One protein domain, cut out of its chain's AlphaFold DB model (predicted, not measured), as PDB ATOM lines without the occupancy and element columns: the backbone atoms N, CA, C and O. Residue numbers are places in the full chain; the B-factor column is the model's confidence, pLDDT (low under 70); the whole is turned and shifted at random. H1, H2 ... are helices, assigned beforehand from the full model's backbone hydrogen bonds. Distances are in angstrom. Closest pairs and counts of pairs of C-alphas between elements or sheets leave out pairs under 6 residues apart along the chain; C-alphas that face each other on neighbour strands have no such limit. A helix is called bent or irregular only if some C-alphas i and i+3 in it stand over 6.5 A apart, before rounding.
ATOM      1  N   GLU A 611       4.504  89.693  26.226       56.84
ATOM      2  CA  GLU A 611       5.067  88.354  26.135       56.84
ATOM      3  C   GLU A 611       5.412  87.740  27.505       56.84
ATOM      4  O   GLU A 611       5.155  86.555  27.730       56.84
ATOM      5  N   ALA A 612       5.933  88.521  28.457       62.53
ATOM      6  CA  ALA A 612       6.176  88.087  29.831       62.53
ATOM      7  C   ALA A 612       4.864  87.887  30.608       62.53
ATOM      8  O   ALA A 612       4.733  86.882  31.305       62.53
ATOM      9  N   VAL A 613       3.870  88.768  30.435       68.06
ATOM     10  CA  VAL A 613       2.521  88.594  31.012       68.06
ATOM     11  C   VAL A 613       1.866  87.333  30.450       68.06
ATOM     12  O   VAL A 613       1.441  86.471  31.214       68.06
ATOM     13  N   ALA A 614       1.877  87.152  29.127       72.50
ATOM     14  CA  ALA A 614       1.342  85.956  28.476       72.50
ATOM     15  C   ALA A 614       2.098  84.678  28.876       72.50
ATOM     16  O   ALA A 614       1.534  83.585  28.901       72.50
ATOM     17  N   THR A 615       3.391  84.776  29.183       75.94
ATOM     18  CA  THR A 615       4.186  83.641  29.671       75.94
ATOM     19  C   THR A 615       3.857  83.298  31.119       75.94
ATOM     20  O   THR A 615       3.743  82.116  31.443       75.94
ATOM     21  N   ILE A 616       3.650  84.301  31.975       78.81
ATOM     22  CA  ILE A 616       3.217  84.103  33.360       78.81
ATOM     23  C   ILE A 616       1.798  83.526  33.400       78.81
ATOM     24  O   ILE A 616       1.589  82.549  34.113       78.81
ATOM     25  N   GLU A 617       0.858  84.032  32.598       79.50
ATOM     26  CA  GLU A 617      -0.507  83.488  32.532       79.50
ATOM     27  C   GLU A 617      -0.529  82.059  31.974       79.50
ATOM     28  O   GLU A 617      -1.129  81.178  32.587       79.50
ATOM     29  N   ARG A 618       0.224  81.751  30.906       81.69
ATOM     30  CA  ARG A 618       0.361  80.359  30.423       81.69
ATOM     31  C   ARG A 618       0.957  79.432  31.481       81.69
ATOM     32  O   ARG A 618       0.529  78.287  31.624       81.69
ATOM     33  N   LYS A 619       1.957  79.900  32.234       83.25
ATOM     34  CA  LYS A 619       2.531  79.119  33.339       83.25
ATOM     35  C   LYS A 619       1.554  78.967  34.493       83.25
ATOM     36  O   LYS A 619       1.512  77.891  35.077       83.25
ATOM     37  N   ARG A 620       0.755  79.988  34.799       84.00
ATOM     38  CA  ARG A 620      -0.331  79.914  35.777       84.00
ATOM     39  C   ARG A 620      -1.325  78.838  35.362       84.00
ATOM     40  O   ARG A 620      -1.538  77.903  36.122       84.00
ATOM     41  N   GLU A 621      -1.838  78.879  34.140       85.06
ATOM     42  CA  GLU A 621      -2.741  77.847  33.615       85.06
ATOM     43  C   GLU A 621      -2.131  76.442  33.711       85.06
ATOM     44  O   GLU A 621      -2.789  75.517  34.186       85.06
ATOM     45  N   ALA A 622      -0.850  76.281  33.358       83.62
ATOM     46  CA  ALA A 622      -0.145  75.004  33.465       83.62
ATOM     47  C   ALA A 622       0.017  74.518  34.922       83.62
ATOM     48  O   ALA A 622      -0.174  73.334  35.202       83.62
ATOM     49  N   VAL A 623       0.331  75.420  35.860       83.56
ATOM     50  CA  VAL A 623       0.425  75.119  37.300       83.56
ATOM     51  C   VAL A 623      -0.943  74.705  37.852       83.56
ATOM     52  O   VAL A 623      -1.044  73.697  38.549       83.56
ATOM     53  N   PHE A 624      -2.010  75.426  37.500       82.56
ATOM     54  CA  PHE A 624      -3.376  75.131  37.943       82.56
ATOM     55  C   PHE A 624      -3.949  73.855  37.307       82.56
ATOM     56  O   PHE A 624      -4.701  73.124  37.961       82.56
ATOM     57  N   ALA A 625      -3.570  73.542  36.065       83.25
ATOM     58  CA  ALA A 625      -3.923  72.290  35.402       83.25
ATOM     59  C   ALA A 625      -3.266  71.074  36.077       83.25
ATOM     60  O   ALA A 625      -3.908  70.035  36.212       83.25
ATOM     61  N   ALA A 626      -2.021  71.221  36.542       80.88
ATOM     62  CA  ALA A 626      -1.270  70.177  37.240       80.88
ATOM     63  C   ALA A 626      -1.634  70.025  38.735       80.88
ATOM     64  O   ALA A 626      -1.231  69.046  39.368       80.88
ATOM     65  N   ALA A 627      -2.390  70.972  39.299       79.75
ATOM     66  CA  ALA A 627      -2.814  70.964  40.696       79.75
ATOM     67  C   ALA A 627      -4.166  70.249  40.892       79.75
ATOM     68  O   ALA A 627      -5.116  70.428  40.118       79.75
ATOM     69  N   SER A 628      -4.277  69.470  41.969       79.50
ATOM     70  CA  SER A 628      -5.537  68.881  42.439       79.50
ATOM     71  C   SER A 628      -6.499  69.953  42.976       79.50
ATOM     72  O   SER A 628      -6.107  71.077  43.281       79.50
ATOM     73  N   ARG A 629      -7.790  69.620  43.100       74.50
ATOM     74  CA  ARG A 629      -8.843  70.580  43.491       74.50
ATOM     75  C   ARG A 629      -8.551  71.363  44.795       74.50
ATOM     76  O   ARG A 629      -8.763  72.568  44.766       74.50
ATOM     77  N   PRO A 630      -8.022  70.755  45.879       74.00
ATOM     78  CA  PRO A 630      -7.644  71.486  47.097       74.00
ATOM     79  C   PRO A 630      -6.380  72.343  46.924       74.00
ATOM     80  O   PRO A 630      -6.244  73.392  47.545       74.00
ATOM     81  N   GLU A 631      -5.446  71.915  46.068       78.88
ATOM     82  CA  GLU A 631      -4.210  72.658  45.793       78.88
ATOM     83  C   GLU A 631      -4.496  73.951  45.023       78.88
ATOM     84  O   GLU A 631      -3.811  74.944  45.236       78.88
ATOM     85  N   ARG A 632      -5.539  73.977  44.183       79.88
ATOM     86  CA  ARG A 632      -5.937  75.181  43.435       79.88
ATOM     87  C   ARG A 632      -6.345  76.336  44.345       79.88
ATOM     88  O   ARG A 632      -5.911  77.453  44.101       79.88
ATOM     89  N   GLU A 633      -7.118  76.074  45.398       77.69
ATOM     90  CA  GLU A 633      -7.531  77.113  46.359       77.69
ATOM     91  C   GLU A 633      -6.325  77.686  47.119       77.69
ATOM     92  O   GLU A 633      -6.188  78.899  47.261       77.69
ATOM     93  N   ALA A 634      -5.393  76.825  47.539       74.62
ATOM     94  CA  ALA A 634      -4.148  77.264  48.168       74.62
ATOM     95  C   ALA A 634      -3.245  78.038  47.190       74.62
ATOM     96  O   ALA A 634      -2.597  79.013  47.574       74.62
ATOM     97  N   PHE A 635      -3.204  77.627  45.921       80.50
ATOM     98  CA  PHE A 635      -2.411  78.294  44.893       80.50
ATOM     99  C   PHE A 635      -3.007  79.643  44.505       80.50
ATOM    100  O   PHE A 635      -2.232  80.562  44.287       80.50
ATOM    101  N   GLU A 636      -4.331  79.825  44.492       80.50
ATOM    102  CA  GLU A 636      -4.938  81.151  44.268       80.50
ATOM    103  C   GLU A 636      -4.495  82.181  45.310       80.50
ATOM    104  O   GLU A 636      -4.270  83.341  44.969       80.50
ATOM    105  N   LEU A 637      -4.296  81.754  46.558       76.69
ATOM    106  CA  LEU A 637      -3.811  82.618  47.634       76.69
ATOM    107  C   LEU A 637      -2.293  82.855  47.564       76.69
ATOM    108  O   LEU A 637      -1.823  83.940  47.901       76.69
ATOM    109  N   LEU A 638      -1.520  81.855  47.126       79.31
ATOM    110  CA  LEU A 638      -0.056  81.922  47.071       79.31
ATOM    111  C   LEU A 638       0.463  82.633  45.812       79.31
ATOM    112  O   LEU A 638       1.432  83.384  45.889       79.31
ATOM    113  N   PHE A 639      -0.156  82.412  44.652       78.81
ATOM    114  CA  PHE A 639       0.340  82.878  43.352       78.81
ATOM    115  C   PHE A 639       0.566  84.401  43.279       78.81
ATOM    116  O   PHE A 639       1.610  84.800  42.762       78.81
ATOM    117  N   PRO A 640      -0.308  85.261  43.849       75.75
ATOM    118  CA  PRO A 640      -0.081  86.710  43.895       75.75
ATOM    119  C   PRO A 640       1.147  87.133  44.713       75.75
ATOM    120  O   PRO A 640       1.648  88.241  44.533       75.75
ATOM    121  N   SER A 641       1.628  86.271  45.616       74.88
ATOM    122  CA  SER A 641       2.806  86.525  46.457       74.88
ATOM    123  C   SER A 641       4.126  86.045  45.838       74.88
ATOM    124  O   SER A 641       5.192  86.355  46.364       74.88
ATOM    125  N   LEU A 642       4.080  85.305  44.721       75.94
ATOM    126  CA  LEU A 642       5.273  84.821  44.023       75.94
ATOM    127  C   LEU A 642       5.866  85.915  43.126       75.94
ATOM    128  O   LEU A 642       5.145  86.619  42.415       75.94
ATOM    129  N   SER A 643       7.196  86.039  43.113       69.62
ATOM    130  CA  SER A 643       7.850  87.071  42.305       69.62
ATOM    131  C   SER A 643       7.728  86.772  40.797       69.62
ATOM    132  O   SER A 643       7.850  85.615  40.377       69.62
ATOM    133  N   PRO A 644       7.545  87.794  39.936       65.69
ATOM    134  CA  PRO A 644       7.490  87.605  38.485       65.69
ATOM    135  C   PRO A 644       8.732  86.908  37.915       65.69
ATOM    136  O   PRO A 644       8.613  86.090  37.009       65.69
ATOM    137  N   ARG A 645       9.922  87.165  38.477       63.19
ATOM    138  CA  ARG A 645      11.171  86.504  38.069       63.19
ATOM    139  C   ARG A 645      11.149  85.008  38.362       63.19
ATOM    140  O   ARG A 645      11.546  84.228  37.504       63.19
ATOM    141  N   TYR A 646      10.656  84.597  39.531       76.25
ATOM    142  CA  TYR A 646      10.475  83.182  39.856       76.25
ATOM    143  C   TYR A 646       9.493  82.523  38.880       76.25
ATOM    144  O   TYR A 646       9.795  81.479  38.304       76.25
ATOM    145  N   LEU A 647       8.361  83.181  38.614       80.50
ATOM    146  CA  LEU A 647       7.365  82.691  37.664       80.50
ATOM    147  C   LEU A 647       7.921  82.604  36.235       80.50
ATOM    148  O   LEU A 647       7.573  81.683  35.504       80.50
ATOM    149  N   LEU A 648       8.828  83.492  35.827       76.88
ATOM    150  CA  LEU A 648       9.460  83.461  34.503       76.88
ATOM    151  C   LEU A 648      10.616  82.454  34.405       76.88
ATOM    152  O   LEU A 648      10.709  81.747  33.403       76.88
ATOM    153  N   ALA A 649      11.436  82.314  35.445       74.69
ATOM    154  CA  ALA A 649      12.621  81.456  35.439       74.69
ATOM    155  C   ALA A 649      12.308  79.983  35.745       74.69
ATOM    156  O   ALA A 649      12.943  79.086  35.197       74.69
ATOM    157  N   VAL A 650      11.315  79.708  36.596       80.94
ATOM    158  CA  VAL A 650      11.062  78.353  37.102       80.94
ATOM    159  C   VAL A 650      10.010  77.632  36.244       80.94
ATOM    160  O   VAL A 650       8.976  78.221  35.908       80.94
ATOM    161  N   PRO A 651      10.240  76.372  35.829       85.62
ATOM    162  CA  PRO A 651       9.247  75.586  35.096       85.62
ATOM    163  C   PRO A 651       7.989  75.308  35.933       85.62
ATOM    164  O   PRO A 651       8.086  75.038  37.129       85.62
ATOM    165  N   ALA A 652       6.812  75.282  35.297       85.19
ATOM    166  CA  ALA A 652       5.530  75.034  35.971       85.19
ATOM    167  C   ALA A 652       5.513  73.787  36.894       85.19
ATOM    168  O   ALA A 652       5.012  73.905  38.012       85.19
ATOM    169  N   PRO A 653       6.109  72.630  36.530       83.50
ATOM    170  CA  PRO A 653       6.159  71.472  37.429       83.50
ATOM    171  C   PRO A 653       6.936  71.731  38.727       83.50
ATOM    172  O   PRO A 653       6.524  71.286  39.794       83.50
ATOM    173  N   ALA A 654       8.034  72.491  38.660       83.50
ATOM    174  CA  ALA A 654       8.818  72.847  39.840       83.50
ATOM    175  C   ALA A 654       8.066  73.845  40.734       83.50
ATOM    176  O   ALA A 654       8.136  73.745  41.955       83.50
ATOM    177  N   ILE A 655       7.274  74.747  40.144       85.44
ATOM    178  CA  ILE A 655       6.402  75.665  40.896       85.44
ATOM    179  C   ILE A 655       5.376  74.892  41.732       85.44
ATOM    180  O   ILE A 655       5.198  75.188  42.914       85.44
ATOM    181  N   VAL A 656       4.755  73.858  41.154       85.19
ATOM    182  CA  VAL A 656       3.825  72.973  41.875       85.19
ATOM    183  C   VAL A 656       4.526  72.285  43.051       85.19
ATOM    184  O   VAL A 656       4.000  72.279  44.165       85.19
ATOM    185  N   GLU A 657       5.731  71.750  42.844       83.88
ATOM    186  CA  GLU A 657       6.498  71.088  43.907       83.88
ATOM    187  C   GLU A 657       6.937  72.047  45.020       83.88
ATOM    188  O   GLU A 657       6.855  71.704  46.202       83.88
ATOM    189  N   HIS A 658       7.343  73.270  44.676       86.62
ATOM    190  CA  HIS A 658       7.715  74.290  45.656       86.62
ATOM    191  C   HIS A 658       6.504  74.732  46.483       86.62
ATOM    192  O   HIS A 658       6.612  74.894  47.698       86.62
ATOM    193  N   ALA A 659       5.333  74.867  45.861       80.81
ATOM    194  CA  ALA A 659       4.107  75.222  46.562       80.81
ATOM    195  C   ALA A 659       3.601  74.077  47.468       80.81
ATOM    196  O   ALA A 659       3.174  74.321  48.599       80.81
ATOM    197  N   ARG A 660       3.745  72.812  47.044       84.88
ATOM    198  CA  ARG A 660       3.528  71.633  47.910       84.88
ATOM    199  C   ARG A 660       4.497  71.606  49.082       84.88
ATOM    200  O   ARG A 660       4.107  71.292  50.206       84.88
ATOM    201  N   LEU A 661       5.768  71.917  48.833       82.19
ATOM    202  CA  LEU A 661       6.781  72.024  49.876       82.19
ATOM    203  C   LEU A 661       6.412  73.117  50.884       82.19
ATOM    204  O   LEU A 661       6.419  72.840  52.078       82.19
ATOM    205  N   PHE A 662       6.011  74.299  50.418       79.69
ATOM    206  CA  PHE A 662       5.541  75.399  51.259       79.69
ATOM    207  C   PHE A 662       4.359  74.978  52.150       79.69
ATOM    208  O   PHE A 662       4.413  75.154  53.368       79.69
ATOM    209  N   GLY A 663       3.346  74.319  51.576       77.88
ATOM    210  CA  GLY A 663       2.206  73.791  52.335       77.88
ATOM    211  C   GLY A 663       2.589  72.722  53.368       77.88
ATOM    212  O   GLY A 663       2.039  72.700  54.467       77.88
TER     213      GLY A 663
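This is residues 611 to 663 of the 723 residues of a protein of Desulfobacteraceae bacterium (UniProt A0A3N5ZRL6). One long helix, H1, makes one side of a small helical body; the chain then folds back in H2, and the short H3 and the helix H4 pack on H1, H3 crossing its first half and H4 starting at its second half and slanting away past H2. H2 comes near H1 and H4 without clearly touching either, and the four helices follow one another round the body rather than standing side by side as a bundle. The printed part has 53 residues with four named helices, H1, H2, H3 and H4 in that order, and no named strand; the class is all helix. The whole is compact, with a radius of gyration of the C-alphas of 10.1 A, and elongated, spanning 30 by 18 by 17 A.

H1 comes first, residues 611 to 626, 22.2 A from first to last C-alpha; C-alpha 611 is at (5.067, 88.354, 26.135). H2 follows, residues 629 to 641, 20.0 A long, with C-alpha 629 at (-8.843, 70.580, 43.491). H2 is irregular, but only just: C-alphas 637 and 640 are 6.7 A apart. H3 is residues 644 to 649, 8.6 A long. H4 is residues 652 to 663, 16.7 A long, and ends with C-alpha 663 at (2.206, 73.791, 52.335).

H1 and H2 are close but not clearly touching, at a shallow tilt of 27 degrees, opposite ways; their closest C-alphas, those of Phe 624 and Arg 632, are 6.1 A apart. H2 and H3 are apart. H3 touches residues 612 to 619 of H1 alone and is about perpendicular to it at 77 degrees; the closest C-alphas are those of Ile 616 and Leu 647, 6.1 A apart. Residues 652 to 656 of H4 touch residues 619 to 626 of H1, at a steep tilt of 62 degrees, the same way; the closest C-alphas, those of Val 623 and Ala 652, are 5.3 A apart. H4 is close to H2 but not clearly touching, about perpendicular at 86 degrees, with the closest C-alphas, those of Phe 635 and Ala 659, 7.4 A apart. In H1, H3 and H4 every O i to N i+4 pair is within hydrogen-bond range, while in H2 5 of 9 are.

The C-alphas of Glu 611 and Gly 663, the first and last printed residues, are the two farthest apart, at 30.1 A. The printed part has no cut, and the links H1 to H2, H2 to H3 and H3 to H4 are tight, with 2 residues in each. The mean pLDDT of the printed part is 78.4; residues 611 to 613 and 643 to 645 are under 70.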